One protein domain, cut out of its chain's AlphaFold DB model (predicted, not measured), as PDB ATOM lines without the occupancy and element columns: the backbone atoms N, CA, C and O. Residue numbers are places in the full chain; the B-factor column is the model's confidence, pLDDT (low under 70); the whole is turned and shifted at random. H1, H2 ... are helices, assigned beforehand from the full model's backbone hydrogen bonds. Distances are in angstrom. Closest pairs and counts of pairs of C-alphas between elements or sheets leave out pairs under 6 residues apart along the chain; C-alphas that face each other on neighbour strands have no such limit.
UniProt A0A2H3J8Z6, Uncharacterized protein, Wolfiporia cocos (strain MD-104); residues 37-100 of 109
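What this domain is: This is residues 37 to 100 of the 109 residues of an uncharacterized protein of Wolfiporia cocos (strain MD-104) (UniProt A0A2H3J8Z6). Look for three short helices strung out one after another with no contact between them, and a long loop, residues 47 to 72, between H1 and H2. That loop runs out to one end of the model near Ala 58 and folds back, while H3 lies at the other end. The printed part has 64 residues with three named helices, H1, H2 and H3 in that order, and no named strand; the class is all helix. It is only just compact, close to loose, with a radius of gyration of the C-alphas of 12.7 A, and only just elongated, spanning 38 by 25 by 22 A.

How they stand to each other: Start at H1, residues 37 to 46, which is apart from H2, residues 73 to 84. H3, residues 90 to 99, is apart from H1 and from H2, with no C-alpha of the one within 8 A of the other. In H1, H2 and H3 every O i to N i+4 pair is within hydrogen-bond range.

Where its parts are: Find C-alpha 37 at (2.288, 25.999, 62.115); from there H1 runs 14.3 A. H2 covers 15.8 A, and H3 runs 14.6 A to C-alpha 99 at (10.778, 7.186, 48.736).

The domain as a whole: The C-alphas farthest apart, of Ala 58 and Glu 91, are 38.6 A apart. The link from H1 to H2 is long, 26 residues; that from H2 to H3 is tight, 5 residues. The printed part has no cut, and no printed residue is under 70 in pLDDT.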
ATOM      1  N   GLN A  37       2.695  25.020  63.117       93.06
ATOM      2  CA  GLN A  37       2.288  25.999  62.115       93.06
ATOM      3  C   GLN A  37       2.694  25.568  60.701       93.06
ATOM      4  O   GLN A  37       1.900  25.726  59.772       93.06
ATOM      5  N   LEU A  38       3.907  25.034  60.528       94.94
ATOM      6  CA  LEU A  38       4.355  24.505  59.243       94.94
ATOM      7  C   LEU A  38       3.523  23.284  58.844       94.94
ATOM      8  O   LEU A  38       3.014  23.251  57.727       94.94
ATOM      9  N   GLU A  39       3.315  22.345  59.763       95.44
ATOM     10  CA  GLU A  39       2.472  21.165  59.550       95.44
ATOM     11  C   GLU A  39       1.055  21.560  59.103       95.44
ATOM     12  O   GLU A  39       0.582  21.107  58.063       95.44
ATOM     13  N   SER A  40       0.417  22.514  59.792       95.00
ATOM     14  CA  SER A  40      -0.919  23.016  59.427       95.00
ATOM     15  C   SER A  40      -0.963  23.622  58.017       95.00
ATOM     16  O   SER A  40      -1.947  23.465  57.291       95.00
ATOM     17  N   CYS A  41       0.098  24.320  57.606       95.06
ATOM     18  CA  CYS A  41       0.216  24.864  56.255       95.06
ATOM     19  C   CYS A  41       0.406  23.759  55.206       95.06
ATOM     20  O   CYS A  41      -0.199  23.841  54.136       95.06
ATOM     21  N   LEU A  42       1.209  22.735  55.503       95.56
ATOM     22  CA  LEU A  42       1.414  21.589  54.614       95.56
ATOM     23  C   LEU A  42       0.118  20.790  54.443       95.56
ATOM     24  O   LEU A  42      -0.290  20.547  53.309       95.56
ATOM     25  N   MET A  43      -0.602  20.511  55.535       95.69
ATOM     26  CA  MET A  43      -1.931  19.890  55.492       95.69
ATOM     27  C   MET A  43      -2.911  20.704  54.641       95.69
ATOM     28  O   MET A  43      -3.650  20.150  53.828       95.69
ATOM     29  N   HIS A  44      -2.901  22.032  54.781       96.12
ATOM     30  CA  HIS A  44      -3.744  22.908  53.973       96.12
ATOM     31  C   HIS A  44      -3.421  22.835  52.476       96.12
ATOM     32  O   HIS A  44      -4.333  22.902  51.649       96.12
ATOM     33  N   ILE A  45      -2.137  22.737  52.122       95.88
ATOM     34  CA  ILE A  45      -1.689  22.585  50.736       95.88
ATOM     35  C   ILE A  45      -2.130  21.222  50.206       95.88
ATOM     36  O   ILE A  45      -2.808  21.186  49.182       95.88
ATOM     37  N   PHE A  46      -1.831  20.143  50.927       97.00
ATOM     38  CA  PHE A  46      -2.229  18.776  50.585       97.00
ATOM     39  C   PHE A  46      -3.738  18.676  50.315       97.00
ATOM     40  O   PHE A  46      -4.169  18.190  49.267       97.00
ATOM     41  N   ALA A  47      -4.554  19.263  51.196       96.88
ATOM     42  CA  ALA A  47      -6.012  19.247  51.096       96.88
ATOM     43  C   ALA A  47      -6.575  19.890  49.809       96.88
ATOM     44  O   ALA A  47      -7.725  19.642  49.449       96.88
ATOM     45  N   LYS A  48      -5.809  20.729  49.099       96.06
ATOM     46  CA  LYS A  48      -6.251  21.319  47.819       96.06
ATOM     47  C   LYS A  48      -6.218  20.320  46.661       96.06
ATOM     48  O   LYS A  48      -6.945  20.514  45.683       96.06
ATOM     49  N   TYR A  49      -5.389  19.286  46.772       97.31
ATOM     50  CA  TYR A  49      -5.088  18.365  45.678       97.31
ATOM     51  C   TYR A  49      -5.538  16.931  45.961       97.31
ATOM     52  O   TYR A  49      -5.728  16.187  45.005       97.31
ATOM     53  N   CYS A  50      -5.774  16.576  47.226       97.50
ATOM     54  CA  CYS A  50      -6.126  15.220  47.630       97.50
ATOM     55  C   CYS A  50      -7.531  14.755  47.204       97.50
ATOM     56  O   CYS A  50      -8.444  15.543  46.910       97.50
ATOM     57  N   VAL A  51      -7.711  13.439  47.281       96.44
ATOM     58  CA  VAL A  51      -8.967  12.702  47.175       96.44
ATOM     59  C   VAL A  51      -9.171  11.845  48.435       96.44
ATOM     60  O   VAL A  51      -8.230  11.194  48.874       96.44
ATOM     61  N   PRO A  52     -10.380  11.832  49.031       96.00
ATOM     62  CA  PRO A  52     -11.523  12.681  48.699       96.00
ATOM     63  C   PRO A  52     -11.249  14.166  48.993       96.00
ATOM     64  O   PRO A  52     -10.428  14.517  49.839       96.00
ATOM     65  N   ARG A  53     -11.955  15.060  48.287       94.38
ATOM     66  CA  ARG A  53     -11.802  16.508  48.506       94.38
ATOM     67  C   ARG A  53     -12.350  16.906  49.882       94.38
ATOM     68  O   ARG A  53     -13.409  16.407  50.277       94.38
ATOM     69  N   PRO A  54     -11.696  17.847  50.582       94.06
ATOM     70  CA  PRO A  54     -12.182  18.351  51.858       94.06
ATOM     71  C   PRO A  54     -13.534  19.050  51.706       94.06
ATOM     72  O   PRO A  54     -13.836  19.671  50.682       94.06
ATOM     73  N   ALA A  55     -14.340  18.994  52.766       89.44
ATOM     74  CA  ALA A  55     -15.551  19.796  52.846       89.44
ATOM     75  C   ALA A  55     -15.197  21.298  52.826       89.44
ATOM     76  O   ALA A  55     -14.166  21.691  53.382       89.44
ATOM     77  N   PRO A  56     -16.042  22.163  52.231       85.06
ATOM     78  CA  PRO A  56     -15.824  23.603  52.266       85.06
ATOM     79  C   PRO A  56     -15.723  24.104  53.712       85.06
ATOM     80  O   PRO A  56     -16.658  23.951  54.500       85.06
ATOM     81  N   GLY A  57     -14.579  24.692  54.060       79.81
ATOM     82  CA  GLY A  57     -14.360  25.309  55.365       79.81
ATOM     83  C   GLY A  57     -15.039  26.674  55.496       79.81
ATOM     84  O   GLY A  57     -15.527  27.256  54.525       79.81
ATOM     85  N   ALA A  58     -15.037  27.221  56.714       82.44
ATOM     86  CA  ALA A  58     -15.422  28.611  56.943       82.44
ATOM     87  C   ALA A  58     -14.478  29.572  56.196       82.44
ATOM     88  O   ALA A  58     -13.294  29.287  56.008       82.44
ATOM     89  N   VAL A  59     -14.988  30.740  55.794       84.06
ATOM     90  CA  VAL A  59     -14.186  31.763  55.106       84.06
ATOM     91  C   VAL A  59     -13.006  32.176  55.991       84.06
ATOM     92  O   VAL A  59     -13.200  32.624  57.117       84.06
ATOM     93  N   GLY A  60     -11.787  32.025  55.470       83.75
ATOM     94  CA  GLY A  60     -10.546  32.342  56.183       83.75
ATOM     95  C   GLY A  60      -9.977  31.208  57.045       83.75
ATOM     96  O   GLY A  60      -8.915  31.395  57.633       83.75
ATOM     97  N   ALA A  61     -10.633  30.045  57.111       91.06
ATOM     98  CA  ALA A  61     -10.082  28.860  57.766       91.06
ATOM     99  C   ALA A  61      -9.170  28.063  56.818       91.06
ATOM    100  O   ALA A  61      -9.413  27.991  55.610       91.06
ATOM    101  N   LEU A  62      -8.134  27.431  57.378       93.69
ATOM    102  CA  LEU A  62      -7.318  26.466  56.646       93.69
ATOM    103  C   LEU A  62      -8.133  25.195  56.375       93.69
ATOM    104  O   LEU A  62      -8.827  24.683  57.251       93.69
ATOM    105  N   LEU A  63      -8.041  24.696  55.144       95.62
ATOM    106  CA  LEU A  63      -8.504  23.357  54.774       95.62
ATOM    107  C   LEU A  63      -7.757  22.288  55.573       95.62
ATOM    108  O   LEU A  63      -6.559  22.419  55.815       95.62
ATOM    109  N   VAL A  64      -8.475  21.222  55.904       95.06
ATOM    110  CA  VAL A  64      -7.952  20.020  56.554       95.06
ATOM    111  C   VAL A  64      -8.319  18.839  55.656       95.06
ATOM    112  O   VAL A  64      -9.486  18.761  55.254       95.06
ATOM    113  N   PRO A  65      -7.369  17.960  55.301       95.62
ATOM    114  CA  PRO A  65      -7.682  16.794  54.492       95.62
ATOM    115  C   PRO A  65      -8.639  15.858  55.247       95.62
ATOM    116  O   PRO A  65      -8.558  15.753  56.475       95.62
ATOM    117  N   PRO A  66      -9.575  15.191  54.548       95.62
ATOM    118  CA  PRO A  66     -10.366  14.125  55.149       95.62
ATOM    119  C   PRO A  66      -9.487  12.977  55.675       95.62
ATOM    120  O   PRO A  66      -8.349  12.829  55.230       95.62
ATOM    121  N   PRO A  67     -10.013  12.134  56.582       93.88
ATOM    122  CA  PRO A  67      -9.365  10.872  56.925       93.88
ATOM    123  C   PRO A  67      -9.110  10.030  55.673       93.88
ATOM    124  O   PRO A  67      -9.948  10.020  54.768       93.88
ATOM    125  N   ASP A  68      -7.965   9.347  55.646       93.88
ATOM    126  CA  ASP A  68      -7.530   8.463  54.555       93.88
ATOM    127  C   ASP A  68      -7.408   9.162  53.187       93.88
ATOM    128  O   ASP A  68      -7.467   8.520  52.139       93.88
ATOM    129  N   ALA A  69      -7.265  10.492  53.183       96.69
ATOM    130  CA  ALA A  69      -7.044  11.245  51.960       96.69
ATOM    131  C   ALA A  69      -5.624  11.039  51.430       96.69
ATOM    132  O   ALA A  69      -4.662  11.029  52.193       96.69
ATOM    133  N   TYR A  70      -5.512  10.948  50.112       97.31
ATOM    134  CA  TYR A  70      -4.257  10.757  49.391       97.31
ATOM    135  C   TYR A  70      -4.221  11.659  48.152       97.31
ATOM    136  O   TYR A  70      -5.263  12.146  47.702       97.31
ATOM    137  N   LEU A  71      -3.044  11.913  47.586       96.38
ATOM    138  CA  LEU A  71      -2.919  12.493  46.248       96.38
ATOM    139  C   LEU A  71      -2.873  11.357  45.230       96.38
ATOM    140  O   LEU A  71      -1.962  10.533  45.250       96.38
ATOM    141  N   ASP A  72      -3.862  11.326  44.344       95.50
ATOM    142  CA  ASP A  72      -3.784  10.537  43.122       95.50
ATOM    143  C   ASP A  72      -2.849  11.209  42.105       95.50
ATOM    144  O   ASP A  72      -2.379  12.334  42.301       95.50
ATOM    145  N   GLU A  73      -2.580  10.521  40.998       94.31
ATOM    146  CA  GLU A  73      -1.685  11.022  39.954       94.31
ATOM    147  C   GLU A  73      -2.139  12.390  39.405       94.31
ATOM    148  O   GLU A  73      -1.328  13.301  39.243       94.31
ATOM    149  N   GLU A  74      -3.450  12.584  39.206       95.38
ATOM    150  CA  GLU A  74      -4.011  13.866  38.758       95.38
ATOM    151  C   GLU A  74      -3.801  14.977  39.802       95.38
ATOM    152  O   GLU A  74      -3.501  16.127  39.457       95.38
ATOM    153  N   GLY A  75      -3.984  14.673  41.087       95.94
ATOM    154  CA  GLY A  75      -3.709  15.587  42.190       95.94
ATOM    155  C   GLY A  75      -2.239  15.996  42.242       95.94
ATOM    156  O   GLY A  75      -1.950  17.191  42.365       95.94
ATOM    157  N   LEU A  76      -1.331  15.032  42.089       95.06
ATOM    158  CA  LEU A  76       0.112  15.263  42.076       95.06
ATOM    159  C   LEU A  76       0.539  16.128  40.880       95.06
ATOM    160  O   LEU A  76       1.278  17.096  41.061       95.06
ATOM    161  N   ASP A  77       0.003  15.859  39.690       96.06
ATOM    162  CA  ASP A  77       0.278  16.652  38.488       96.06
ATOM    163  C   ASP A  77      -0.228  18.087  38.604       96.06
ATOM    164  O   ASP A  77       0.469  19.031  38.221       96.06
ATOM    165  N   ARG A  78      -1.425  18.281  39.170       97.50
ATOM    166  CA  ARG A  78      -1.954  19.627  39.429       97.50
ATOM    167  C   ARG A  78      -1.105  20.371  40.453       97.50
ATOM    168  O   ARG A  78      -0.817  21.547  40.248       97.50
ATOM    169  N   TRP A  79      -0.671  19.702  41.519       95.94
ATOM    170  CA  TRP A  79       0.224  20.303  42.506       95.94
ATOM    171  C   TRP A  79       1.568  20.713  41.888       95.94
ATOM    172  O   TRP A  79       2.034  21.837  42.108       95.94
ATOM    173  N   ALA A  80       2.170  19.841  41.079       96.25
ATOM    174  CA  ALA A  80       3.417  20.124  40.380       96.25
ATOM    175  C   ALA A  80       3.254  21.293  39.398       96.25
ATOM    176  O   ALA A  80       4.062  22.221  39.401       96.25
ATOM    177  N   ALA A  81       2.162  21.321  38.630       97.62
ATOM    178  CA  ALA A  81       1.872  22.420  37.716       97.62
ATOM    179  C   ALA A  81       1.700  23.760  38.446       97.62
ATOM    180  O   ALA A  81       2.269  24.767  38.020       97.62
ATOM    181  N   ASP A  82       0.980  23.775  39.569       97.31
ATOM    182  CA  ASP A  82       0.726  24.999  40.335       97.31
ATOM    183  C   ASP A  82       1.980  25.525  41.058       97.31
ATOM    184  O   ASP A  82       2.073  26.723  41.338       97.31
ATOM    185  N   THR A  83       2.957  24.662  41.360       93.25
ATOM    186  CA  THR A  83       4.183  25.035  42.091       93.25
ATOM    187  C   THR A  83       5.399  25.258  41.189       93.25
ATOM    188  O   THR A  83       6.138  26.224  41.388       93.25
ATOM    189  N   ASN A  84       5.582  24.411  40.178       93.88
ATOM    190  CA  ASN A  84       6.750  24.387  39.294       93.88
ATOM    191  C   ASN A  84       6.439  24.902  37.878       93.88
ATOM    192  O   ASN A  84       7.356  25.151  37.095       93.88
ATOM    193  N   GLY A  85       5.159  25.078  37.538       96.50
ATOM    194  CA  GLY A  85       4.697  25.533  36.224       96.50
ATOM    195  C   GLY A  85       4.452  24.415  35.206       96.50
ATOM    196  O   GLY A  85       3.985  24.703  34.103       96.50
ATOM    197  N   ALA A  86       4.744  23.159  35.551       97.12
ATOM    198  CA  ALA A  86       4.466  21.980  34.734       97.12
ATOM    199  C   ALA A  86       4.248  20.731  35.618       97.12
ATOM    200  O   ALA A  86       4.763  20.703  36.737       97.12
ATOM    201  N   PRO A  87       3.513  19.710  35.132       97.06
ATOM    202  CA  PRO A  87       3.438  18.396  35.775       97.06
ATOM    203  C   PRO A  87       4.816  17.740  35.923       97.06
ATOM    204  O   PRO A  87       5.749  18.095  35.196       97.06
ATOM    205  N   PHE A  88       4.934  16.766  36.827       93.38
ATOM    206  CA  PHE A  88       6.140  15.942  36.899       93.38
ATOM    207  C   PHE A  88       6.237  15.007  35.694       93.38
ATOM    208  O   PHE A  88       5.223  14.586  35.133       93.38
ATOM    209  N   ASP A  89       7.468  14.691  35.296       95.25
ATOM    210  CA  ASP A  89       7.709  13.587  34.377       95.25
ATOM    211  C   ASP A  89       7.578  12.238  35.098       95.25
ATOM    212  O   ASP A  89       7.502  12.165  36.325       95.25
ATOM    213  N   GLU A  90       7.506  11.167  34.309       94.81
ATOM    214  CA  GLU A  90       7.305   9.813  34.828       94.81
ATOM    215  C   GLU A  90       8.439   9.385  35.764       94.81
ATOM    216  O   GLU A  90       8.182   8.826  36.821       94.81
ATOM    217  N   GLU A  91       9.685   9.719  35.417       95.69
ATOM    218  CA  GLU A  91      10.866   9.396  36.225       95.69
ATOM    219  C   GLU A  91      10.764  10.030  37.619       95.69
ATOM    220  O   GLU A  91      10.906   9.340  38.627       95.69
ATOM    221  N   THR A  92      10.410  11.317  37.699       93.69
ATOM    222  CA  THR A  92      10.215  12.000  38.986       93.69
ATOM    223  C   THR A  92       9.053  11.396  39.778       93.69
ATOM    224  O   THR A  92       9.130  11.296  41.002       93.69
ATOM    225  N   LYS A  93       7.958  10.995  39.116       92.00
ATOM    226  CA  LYS A  93       6.825  10.340  39.793       92.00
ATOM    227  C   LYS A  93       7.236   8.993  40.383       92.00
ATOM    228  O   LYS A  93       6.941   8.745  41.548       92.00
ATOM    229  N   GLU A  94       7.932   8.161  39.614       93.44
ATOM    230  CA  GLU A  94       8.442   6.866  40.079       93.44
ATOM    231  C   GLU A  94       9.380   7.037  41.284       93.44
ATOM    232  O   GLU A  94       9.209   6.341  42.287       93.44
ATOM    233  N   GLU A  95      10.289   8.020  41.246       94.00
ATOM    234  CA  GLU A  95      11.149   8.348  42.390       94.00
ATOM    235  C   GLU A  95      10.328   8.743  43.629       94.00
ATOM    236  O   GLU A  95      10.584   8.256  44.732       94.00
ATOM    237  N   LEU A  96       9.316   9.603  43.474       91.44
ATOM    238  CA  LEU A  96       8.466  10.012  44.595       91.44
ATOM    239  C   LEU A  96       7.740   8.818  45.226       91.44
ATOM    240  O   LEU A  96       7.675   8.740  46.452       91.44
ATOM    241  N   LEU A  97       7.236   7.886  44.414       89.06
ATOM    242  CA  LEU A  97       6.544   6.684  44.889       89.06
ATOM    243  C   LEU A  97       7.483   5.678  45.575       89.06
ATOM    244  O   LEU A  97       7.028   4.893  46.403       89.06
ATOM    245  N   GLU A  98       8.779   5.681  45.248       92.00
ATOM    246  CA  GLU A  98       9.769   4.800  45.885       92.00
ATOM    247  C   GLU A  98      10.172   5.285  47.288       92.00
ATOM    248  O   GLU A  98      10.429   4.468  48.178       92.00
ATOM    249  N   PHE A  99      10.242   6.604  47.498       93.19
ATOM    250  CA  PHE A  99      10.778   7.186  48.736       93.19
ATOM    251  C   PHE A  99       9.729   7.708  49.714       93.19
ATOM    252  O   PHE A  99      10.059   7.909  50.887       93.19
ATOM    253  N   LEU A 100       8.511   7.980  49.249       94.56
ATOM    254  CA  LEU A 100       7.443   8.522  50.083       94.56
ATOM    255  C   LEU A 100       6.409   7.454  50.427       94.56
ATOM    256  O   LEU A 100       6.227   6.475  49.707       94.56
TER     257      LEU A 100